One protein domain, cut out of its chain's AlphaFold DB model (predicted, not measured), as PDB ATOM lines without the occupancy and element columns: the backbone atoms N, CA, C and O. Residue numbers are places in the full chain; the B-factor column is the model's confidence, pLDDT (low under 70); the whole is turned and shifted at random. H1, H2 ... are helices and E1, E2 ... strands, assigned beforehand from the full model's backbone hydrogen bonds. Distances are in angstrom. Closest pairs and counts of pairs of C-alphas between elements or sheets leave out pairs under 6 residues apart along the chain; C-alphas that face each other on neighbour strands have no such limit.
ATOM      1  N   ARG A  13       6.276  -9.302 -27.193       69.25
ATOM      2  CA  ARG A  13       7.268  -8.446 -27.871       69.25
ATOM      3  C   ARG A  13       6.611  -7.433 -28.826       69.25
ATOM      4  O   ARG A  13       6.730  -7.559 -30.049       69.25
ATOM      5  N   PRO A  14       5.964  -6.389 -28.279       73.75
ATOM      6  CA  PRO A  14       5.137  -5.470 -29.058       73.75
ATOM      7  C   PRO A  14       5.933  -4.698 -30.118       73.75
ATOM      8  O   PRO A  14       5.459  -4.530 -31.233       73.75
ATOM      9  N   LEU A  15       7.172  -4.289 -29.818       74.19
ATOM     10  CA  LEU A  15       8.011  -3.564 -30.774       74.19
ATOM     11  C   LEU A  15       8.469  -4.451 -31.939       74.19
ATOM     12  O   LEU A  15       8.363  -4.040 -33.086       74.19
ATOM     13  N   SER A  16       8.951  -5.672 -31.677       77.06
ATOM     14  CA  SER A  16       9.443  -6.548 -32.752       77.06
ATOM     15  C   SER A  16       8.329  -7.066 -33.655       77.06
ATOM     16  O   SER A  16       8.598  -7.393 -34.803       77.06
ATOM     17  N   ALA A  17       7.088  -7.123 -33.161       79.25
ATOM     18  CA  ALA A  17       5.927  -7.486 -33.970       79.25
ATOM     19  C   ALA A  17       5.621  -6.450 -35.070       79.25
ATOM     20  O   ALA A  17       5.081  -6.813 -36.111       79.25
ATOM     21  N   LEU A  18       6.002  -5.183 -34.862       80.12
ATOM     22  CA  LEU A  18       5.836  -4.099 -35.839       80.12
ATOM     23  C   LEU A  18       6.974  -4.027 -36.870       80.12
ATOM     24  O   LEU A  18       6.880  -3.265 -37.831       80.12
ATOM     25  N   LEU A  19       8.058  -4.785 -36.675       82.50
ATOM     26  CA  LEU A  19       9.244  -4.756 -37.528       82.50
ATOM     27  C   LEU A  19       9.204  -5.912 -38.535       82.50
ATOM     28  O   LEU A  19       9.607  -7.036 -38.235       82.50
ATOM     29  N   GLY A  20       8.758  -5.635 -39.758       82.69
ATOM     30  CA  GLY A  20       8.921  -6.557 -40.884       82.69
ATOM     31  C   GLY A  20      10.368  -6.584 -41.381       82.69
ATOM     32  O   GLY A  20      11.080  -5.592 -41.257       82.69
ATOM     33  N   GLN A  21      10.828  -7.688 -41.976       81.75
ATOM     34  CA  GLN A  21      12.134  -7.702 -42.651       81.75
ATOM     35  C   GLN A  21      12.089  -6.887 -43.949       81.75
ATOM     36  O   GLN A  21      11.181  -7.058 -44.766       81.75
ATOM     37  N   GLY A  22      13.080  -6.014 -44.127       81.25
ATOM     38  CA  GLY A  22      13.308  -5.260 -45.352       81.25
ATOM     39  C   GLY A  22      14.025  -6.056 -46.441       81.25
ATOM     40  O   GLY A  22      14.166  -7.278 -46.385       81.25
ATOM     41  N   ARG A  23      14.466  -5.339 -47.474       78.25
ATOM     42  CA  ARG A  23      15.155  -5.885 -48.651       78.25
ATOM     43  C   ARG A  23      16.638  -6.119 -48.394       78.25
ATOM     44  O   ARG A  23      17.229  -6.984 -49.041       78.25
ATOM     45  N   ILE A  24      17.233  -5.350 -47.488       81.75
ATOM     46  CA  ILE A  24      18.647  -5.453 -47.125       81.75
ATOM     47  C   ILE A  24      18.833  -5.817 -45.649       81.75
ATOM     48  O   ILE A  24      17.955  -5.609 -44.812       81.75
ATOM     49  N   LEU A  25      20.008  -6.358 -45.319       81.25
ATOM     50  CA  LEU A  25      20.398  -6.599 -43.933       81.25
ATOM     51  C   LEU A  25      20.377  -5.272 -43.156       81.25
ATOM     52  O   LEU A  25      20.972  -4.292 -43.598       81.25
ATOM     53  N   GLY A  26      19.703  -5.256 -42.005       84.25
ATOM     54  CA  GLY A  26      19.585  -4.063 -41.164       84.25
ATOM     55  C   GLY A  26      18.459  -3.106 -41.566       84.25
ATOM     56  O   GLY A  26      18.295  -2.086 -40.908       84.25
ATOM     57  N   GLU A  27      17.663  -3.421 -42.587       88.94
ATOM     58  CA  GLU A  27      16.430  -2.697 -42.911       88.94
ATOM     59  C   GLU A  27      15.218  -3.432 -42.329       88.94
ATOM     60  O   GLU A  27      15.029  -4.631 -42.555       88.94
ATOM     61  N   TYR A  28      14.374  -2.695 -41.612       90.25
ATOM     62  CA  TYR A  28      13.093  -3.169 -41.102       90.25
ATOM     63  C   TYR A  28      11.957  -2.311 -41.650       90.25
ATOM     64  O   TYR A  28      12.065  -1.094 -41.697       90.25
ATOM     65  N   LEU A  29      10.857  -2.930 -42.062       89.06
ATOM     66  CA  LEU A  29       9.691  -2.243 -42.609       89.06
ATOM     67  C   LEU A  29       8.617  -2.118 -41.535       89.06
ATOM     68  O   LEU A  29       8.130  -3.127 -41.027       89.06
ATOM     69  N   VAL A  30       8.231  -0.883 -41.227       90.19
ATOM     70  CA  VAL A  30       7.174  -0.578 -40.256       90.19
ATOM     71  C   VAL A  30       5.937  -0.089 -41.006       90.19
ATOM     72  O   VAL A  30       6.082   0.799 -41.848       90.19
ATOM     73  N   PRO A  31       4.731  -0.631 -40.753       89.44
ATOM     74  CA  PRO A  31       3.504  -0.102 -41.341       89.44
ATOM     75  C   PRO A  31       3.373   1.401 -41.081       89.44
ATOM     76  O   PRO A  31       3.626   1.872 -39.972       89.44
ATOM     77  N   GLN A  32       2.976   2.173 -42.094       86.62
ATOM     78  CA  GLN A  32       2.881   3.633 -41.983       86.62
ATOM     79  C   GLN A  32       1.946   4.082 -40.847       86.62
ATOM     80  O   GLN A  32       2.207   5.098 -40.206       86.62
ATOM     81  N   GLU A  33       0.878   3.326 -40.592       87.56
ATOM     82  CA  GLU A  33      -0.072   3.580 -39.503       87.56
ATOM     83  C   GLU A  33       0.547   3.410 -38.106       87.56
ATOM     84  O   GLU A  33       0.209   4.158 -37.189       87.56
ATOM     85  N   ASP A  34       1.517   2.505 -37.971       87.88
ATOM     86  CA  ASP A  34       2.164   2.167 -36.702       87.88
ATOM     87  C   ASP A  34       3.477   2.928 -36.469       87.88
ATOM     88  O   ASP A  34       4.040   2.880 -35.372       87.88
ATOM     89  N   GLN A  35       3.968   3.665 -37.471       87.75
ATOM     90  CA  GLN A  35       5.230   4.404 -37.396       87.75
ATOM     91  C   GLN A  35       5.310   5.371 -36.196       87.75
ATOM     92  O   GLN A  35       6.346   5.354 -35.523       87.75
ATOM     93  N   PRO A  36       4.271   6.161 -35.850       88.19
ATOM     94  CA  PRO A  36       4.334   7.053 -34.689       88.19
ATOM     95  C   PRO A  36       4.456   6.292 -33.365       88.19
ATOM     96  O   PRO A  36       5.193   6.704 -32.470       88.19
ATOM     97  N   THR A  37       3.766   5.155 -33.252       87.31
ATOM     98  CA  THR A  37       3.823   4.282 -32.073       87.31
ATOM     99  C   THR A  37       5.201   3.642 -31.944       87.31
ATOM    100  O   THR A  37       5.806   3.684 -30.873       87.31
ATOM    101  N   ALA A  38       5.734   3.111 -33.047       86.62
ATOM    102  CA  ALA A  38       7.072   2.537 -33.087       86.62
ATOM    103  C   ALA A  38       8.143   3.582 -32.734       86.62
ATOM    104  O   ALA A  38       9.026   3.299 -31.929       86.62
ATOM    105  N   ALA A  39       8.039   4.804 -33.269       87.19
ATOM    106  CA  ALA A  39       8.954   5.896 -32.947       87.19
ATOM    107  C   ALA A  39       8.935   6.235 -31.447       87.19
ATOM    108  O   ALA A  39       9.994   6.290 -30.828       87.19
ATOM    109  N   ALA A  40       7.749   6.361 -30.843       86.38
ATOM    110  CA  ALA A  40       7.619   6.623 -29.410       86.38
ATOM    111  C   ALA A  40       8.240   5.510 -28.546       86.38
ATOM    112  O   ALA A  40       8.857   5.785 -27.518       86.38
ATOM    113  N   TRP A  41       8.113   4.244 -28.955       87.31
ATOM    114  CA  TRP A  41       8.707   3.118 -28.228       87.31
ATOM    115  C   TRP A  41      10.228   3.056 -28.349       87.31
ATOM    116  O   TRP A  41      10.895   2.728 -27.371       87.31
ATOM    117  N   LEU A  42      10.787   3.408 -29.509       85.94
ATOM    118  CA  LEU A  42      12.237   3.489 -29.711       85.94
ATOM    119  C   LEU A  42      12.899   4.596 -28.873       85.94
ATOM    120  O   LEU A  42      14.105   4.558 -28.627       85.94
ATOM    121  N   GLU A  43      12.123   5.574 -28.403       85.88
ATOM    122  CA  GLU A  43      12.606   6.626 -27.509       85.88
ATOM    123  C   GLU A  43      12.620   6.233 -26.027       85.88
ATOM    124  O   GLU A  43      13.266   6.915 -25.229       85.88
ATOM    125  N   LEU A  44      11.968   5.128 -25.649       87.44
ATOM    126  CA  LEU A  44      11.960   4.651 -24.268       87.44
ATOM    127  C   LEU A  44      13.371   4.242 -23.821       87.44
ATOM    128  O   LEU A  44      14.069   3.499 -24.512       87.44
ATOM    129  N   GLU A  45      13.762   4.671 -22.620       82.50
ATOM    130  CA  GLU A  45      15.088   4.415 -22.034       82.50
ATOM    131  C   GLU A  45      15.430   2.917 -22.011       82.50
ATOM    132  O   GLU A  45      16.487   2.514 -22.485       82.50
ATOM    133  N   GLY A  46      14.476   2.068 -21.611       82.75
ATOM    134  CA  GLY A  46      14.671   0.615 -21.595       82.75
ATOM    135  C   GLY A  46      14.886  -0.019 -22.976       82.75
ATOM    136  O   GLY A  46      15.528  -1.063 -23.066       82.75
ATOM    137  N   VAL A  47      14.384   0.594 -24.054       82.62
ATOM    138  CA  VAL A  47      14.625   0.126 -25.431       82.62
ATOM    139  C   VAL A  47      15.990   0.602 -25.916       82.62
ATOM    140  O   VAL A  47      16.728  -0.181 -26.509       82.62
ATOM    141  N   ARG A  48      16.363   1.848 -25.605       80.81
ATOM    142  CA  ARG A  48      17.689   2.395 -25.921       80.81
ATOM    143  C   ARG A  48      18.811   1.616 -25.235       80.81
ATOM    144  O   ARG A  48      19.808   1.312 -25.881       80.81
ATOM    145  N   ASP A  49      18.616   1.220 -23.981       83.19
ATOM    146  CA  ASP A  49      19.583   0.425 -23.214       83.19
ATOM    147  C   ASP A  49      19.702  -1.024 -23.704       83.19
ATOM    148  O   ASP A  49      20.742  -1.666 -23.527       83.19
ATOM    149  N   ALA A  50      18.643  -1.551 -24.324       84.31
ATOM    150  CA  ALA A  50      18.624  -2.896 -24.888       84.31
ATOM    151  C   ALA A  50      19.309  -2.987 -26.262       84.31
ATOM    152  O   ALA A  50      19.578  -4.096 -26.734       84.31
ATOM    153  N   LEU A  51      19.594  -1.854 -26.917       83.81
ATOM    154  CA  LEU A  51      20.276  -1.852 -28.206       83.81
ATOM    155  C   LEU A  51      21.739  -2.306 -28.061       83.81
ATOM    156  O   LEU A  51      22.432  -1.914 -27.116       83.81
ATOM    157  N   PRO A  52      22.254  -3.112 -29.010       86.31
ATOM    158  CA  PRO A  52      23.670  -3.443 -29.058       86.31
ATOM    159  C   PRO A  52      24.538  -2.182 -29.077       86.31
ATOM    160  O   PRO A  52      24.231  -1.196 -29.748       86.31
ATOM    161  N   ARG A  53      25.666  -2.217 -28.361       86.38
ATOM    162  CA  ARG A  53      26.616  -1.099 -28.363       86.38
ATOM    163  C   ARG A  53      27.164  -0.869 -29.772       86.38
ATOM    164  O   ARG A  53      27.564  -1.822 -30.432       86.38
ATOM    165  N   GLY A  54      27.254   0.399 -30.168       85.56
ATOM    166  CA  GLY A  54      27.803   0.796 -31.467       85.56
ATOM    167  C   GLY A  54      26.790   0.785 -32.609       85.56
ATOM    168  O   GLY A  54      27.204   0.850 -33.759       85.56
ATOM    169  N   VAL A  55      25.492   0.723 -32.303       89.62
ATOM    170  CA  VAL A  55      24.408   0.734 -33.288       89.62
ATOM    171  C   VAL A  55      23.464   1.907 -33.035       89.62
ATOM    172  O   VAL A  55      23.144   2.210 -31.885       89.62
ATOM    173  N   THR A  56      22.996   2.545 -34.104       90.94
ATOM    174  CA  THR A  56      21.951   3.575 -34.080       90.94
ATOM    175  C   THR A  56      20.813   3.213 -35.028       90.94
ATOM    176  O   THR A  56      20.980   2.457 -35.984       90.94
ATOM    177  N   LEU A  57      19.621   3.732 -34.735       91.62
ATOM    178  CA  LEU A  57      18.421   3.510 -35.534       91.62
ATOM    179  C   LEU A  57      18.029   4.809 -36.226       91.62
ATOM    180  O   LEU A  57      17.888   5.836 -35.565       91.62
ATOM    181  N   HIS A  58      17.825   4.751 -37.537       92.31
ATOM    182  CA  HIS A  58      17.465   5.911 -38.344       92.31
ATOM    183  C   HIS A  58      16.303   5.583 -39.276       92.31
ATOM    184  O   HIS A  58      16.295   4.558 -39.958       92.31
ATOM    185  N   TRP A  59      15.319   6.474 -39.329       92.31
ATOM    186  CA  TRP A  59      14.191   6.346 -40.249       92.31
ATOM    187  C   TRP A  59      14.604   6.734 -41.669       92.31
ATOM    188  O   TRP A  59      15.355   7.692 -41.859       92.31
ATOM    189  N   GLY A  60      14.099   6.021 -42.671       87.50
ATOM    190  CA  GLY A  60      14.226   6.429 -44.067       87.50
ATOM    191  C   GLY A  60      13.213   7.498 -44.468       87.50
ATOM    192  O   GLY A  60      12.152   7.631 -43.860       87.50
ATOM    193  N   VAL A  61      13.541   8.260 -45.512       80.56
ATOM    194  CA  VAL A  61      12.633   9.269 -46.088       80.56
ATOM    195  C   VAL A  61      11.628   8.690 -47.088       80.56
ATOM    196  O   VAL A  61      10.545   9.248 -47.256       80.56
ATOM    197  N   GLU A  62      11.969   7.580 -47.742       74.31
ATOM    198  CA  GLU A  62      11.156   6.979 -48.800       74.31
ATOM    199  C   GLU A  62      10.107   6.021 -48.222       74.31
ATOM    200  O   GLU A  62      10.421   5.153 -47.406       74.31
ATOM    201  N   GLN A  63       8.853   6.161 -48.660       77.50
ATOM    202  CA  GLN A  63       7.788   5.211 -48.338       77.50
ATOM    203  C   GLN A  63       7.844   4.041 -49.317       77.50
ATOM    204  O   GLN A  63       7.764   4.226 -50.532       77.50
ATOM    205  N   VAL A  64       7.948   2.826 -48.789       75.44
ATOM    206  CA  VAL A  64       8.028   1.613 -49.600       75.44
ATOM    207  C   VAL A  64       6.644   0.984 -49.685       75.44
ATOM    208  O   VAL A  64       6.085   0.524 -48.689       75.44
ATOM    209  N   GLY A  65       6.089   0.930 -50.894       73.94
ATOM    210  CA  GLY A  65       4.888   0.143 -51.168       73.94
ATOM    211  C   GLY A  65       5.219  -1.349 -51.223       73.94
ATOM    212  O   GLY A  65       6.064  -1.770 -52.019       73.94
ATOM    213  N   ALA A  66       4.543  -2.163 -50.410       66.50
ATOM    214  CA  ALA A  66       4.638  -3.620 -50.462       66.50
ATOM    215  C   ALA A  66       3.236  -4.247 -50.367       66.50
ATOM    216  O   ALA A  66       2.542  -4.130 -49.358       66.50
ATOM    217  N   GLY A  67       2.790  -4.910 -51.438       70.88
ATOM    218  CA  GLY A  67       1.433  -5.460 -51.508       70.88
ATOM    219  C   GLY A  67       0.363  -4.361 -51.469       70.88
ATOM    220  O   GLY A  67       0.353  -3.490 -52.333       70.88
ATOM    221  N   ALA A  68      -0.543  -4.419 -50.487       63.72
ATOM    222  CA  ALA A  68      -1.617  -3.438 -50.281       63.72
ATOM    223  C   ALA A  68      -1.292  -2.366 -49.215       63.72
ATOM    224  O   ALA A  68      -2.143  -1.526 -48.933       63.72
ATOM    225  N   GLY A  69      -0.098  -2.405 -48.610       77.62
ATOM    226  CA  GLY A  69       0.309  -1.522 -47.514       77.62
ATOM    227  C   GLY A  69       1.445  -0.566 -47.886       77.62
ATOM    228  O   GLY A  69       2.254  -0.850 -48.775       77.62
ATOM    229  N   SER A  70       1.502   0.561 -47.177       84.94
ATOM    230  CA  SER A  70       2.608   1.523 -47.204       84.94
ATOM    231  C   SER A  70       3.466   1.337 -45.957       84.94
ATOM    232  O   SER A  70       2.932   1.246 -44.847       84.94
ATOM    233  N   TYR A  71       4.782   1.273 -46.138       87.62
ATOM    234  CA  TYR A  71       5.741   1.024 -45.066       87.62
ATOM    235  C   TYR A  71       6.794   2.126 -45.010       87.62
ATOM    236  O   TYR A  71       7.204   2.673 -46.035       87.62
ATOM    237  N   VAL A  72       7.266   2.414 -43.802       88.81
ATOM    238  CA  VAL A  72       8.398   3.301 -43.547       88.81
ATOM    239  C   VAL A  72       9.590   2.437 -43.127       88.81
ATOM    240  O   VAL A  72       9.475   1.687 -42.152       88.81
ATOM    241  N   PRO A  73      10.724   2.501 -43.845       90.06
ATOM    242  CA  PRO A  73      11.902   1.731 -43.492       90.06
ATOM    243  C   PRO A  73      12.602   2.331 -42.264       90.06
ATOM    244  O   PRO A  73      12.780   3.545 -42.143       90.06
ATOM    245  N   LEU A  74      13.022   1.452 -41.364       92.00
ATOM    246  CA  LEU A  74      13.867   1.706 -40.209       92.00
ATOM    247  C   LEU A  74      15.205   1.009 -40.447       92.00
ATOM    248  O   LEU A  74      15.262  -0.216 -40.565       92.00
ATOM    249  N   TYR A  75      16.276   1.787 -40.514       91.88
ATOM    250  CA  TYR A  75      17.619   1.287 -40.764       91.88
ATOM    251  C   TYR A  75      18.417   1.191 -39.473       91.88
ATOM    252  O   TYR A  75      18.418   2.103 -38.645       91.88
ATOM    253  N   VAL A  76      19.137   0.087 -39.346       92.88
ATOM    254  CA  VAL A  76      20.127  -0.165 -38.308       92.88
ATOM    255  C   VAL A  76      21.495   0.199 -38.864       92.88
ATOM    256  O   VAL A  76      21.969  -0.444 -39.799       92.88
ATOM    257  N   LEU A  77      22.117   1.234 -38.305       92.62
ATOM    258  CA  LEU A  77      23.412   1.751 -38.740       92.62
ATOM    259  C   LEU A  77      24.473   1.557 -37.655       92.62
ATOM    260  O   LEU A  77      24.159   1.468 -36.470       92.62
ATOM    261  N   GLU A  78      25.741   1.529 -38.056       91.56
ATOM    262  CA  GLU A  78      26.850   1.670 -37.113       91.56
ATOM    263  C   GLU A  78      26.898   3.103 -36.566       91.56
ATOM    264  O   GLU A  78      26.706   4.071 -37.300       91.56
ATOM    265  N   ALA A  79      27.186   3.244 -35.271       87.69
ATOM    266  CA  ALA A  79      27.202   4.540 -34.595       87.69
ATOM    267  C   ALA A  79      28.360   5.449 -35.041       87.69
ATOM    268  O   ALA A  79      28.270   6.668 -34.909       87.69
TER     269      ALA A  79
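AT A GLANCE: This is residues 13 to 79 of the 362 residues of the protein "Protein translocase subunit SecD" of Gemmatimonadales bacterium (UniProt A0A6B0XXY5). A long strand, E4, is the spine of a strongly twisted sheet, with E1 along one side of it and E3 and then E2 one after the other along the other side. The helix H2 packs over this sheet, H1 is near H2, and H3 makes a corner with the end of H2, away from the sheet. The printed part has 67 residues, with three named helices and four named strands, which follow each other along the chain as H1, then E1, then H2 and H3, and last E2, E3 and E4; the class is mixed, helices and strands, and the neighbour pairs E1 and E4, E2 and E4, and E3 and E4 of the branched sheet are antiparallel. The whole is compact, with a radius of gyration of the C-alphas of 11.7 A, yet elongated in outline, spanning 35 by 22 by 20 A.

IN THESE COORDINATES: H1 is residues 14 to 17, with C-alpha 14 at (5.137, -5.470, -29.058). E1 follows at residues 27 to 31, 13.3 A long. H2, the longest helix, is residues 35 to 42 and 10.4 A long, beginning with C-alpha 35 at (5.230, 4.404, -37.396). H3 is residues 45 to 50. E2, residues 55 to 60, measures 15.9 A, and E3 is residues 64 to 66. E4, residues 69 to 78, measures 28.7 A and ends with C-alpha 78 at (26.850, 1.670, -37.113).

HOW THE PARTS SIT: E1 lies on one side of E4, beside residues 71 to 75; N 28 and O 74 are 2.8 A apart, within hydrogen-bond range. On the other side, E2 lies beside residues 73 to 78, with N 58 and O 75 at 2.9 A. E3 lies on that same side, beside residues 69 to 71, with N 64 and O 71 at 2.9 A; E3 and E4 form a hairpin. E2 and E3 are apart. Residues 20 to 21 pair antiparallel with residues 28 to 29 of E1. H2 is on the sheet at a height of 9.3 A, only just over E4, on which 3 of its C-alphas fall; it runs along the strands, at 24 degrees to E4 on the local plane. Its closest C-alpha to E4 is that of Gln 35, 7.0 A from that of Val 72. H1 and H2 are close but not clearly touching, the closest C-alphas being those of Leu 15 and Ala 38, 6.6 A apart. H2 and H3 are close but not clearly touching, about perpendicular at 78 degrees, with the C-alphas of Leu 42 and Arg 48 closest at 6.7 A. H3 is not on the sheet, and H1 is only just not on it, with 4 pairs of C-alphas within 10 A. In H2 and H3 every O i to N i+4 pair is within hydrogen-bond range; H1 is too short for such a pair.

THE WHOLE: The two C-alphas farthest apart are those of Arg 53 and Ala 68, at 35.8 A. The printed part has no cut and no long link; the link from H1 to E1, 9 residues, is short and the others are tight. The mean pLDDT of the printed part is 84.0, and residues 13, 66 and 68 are under 70.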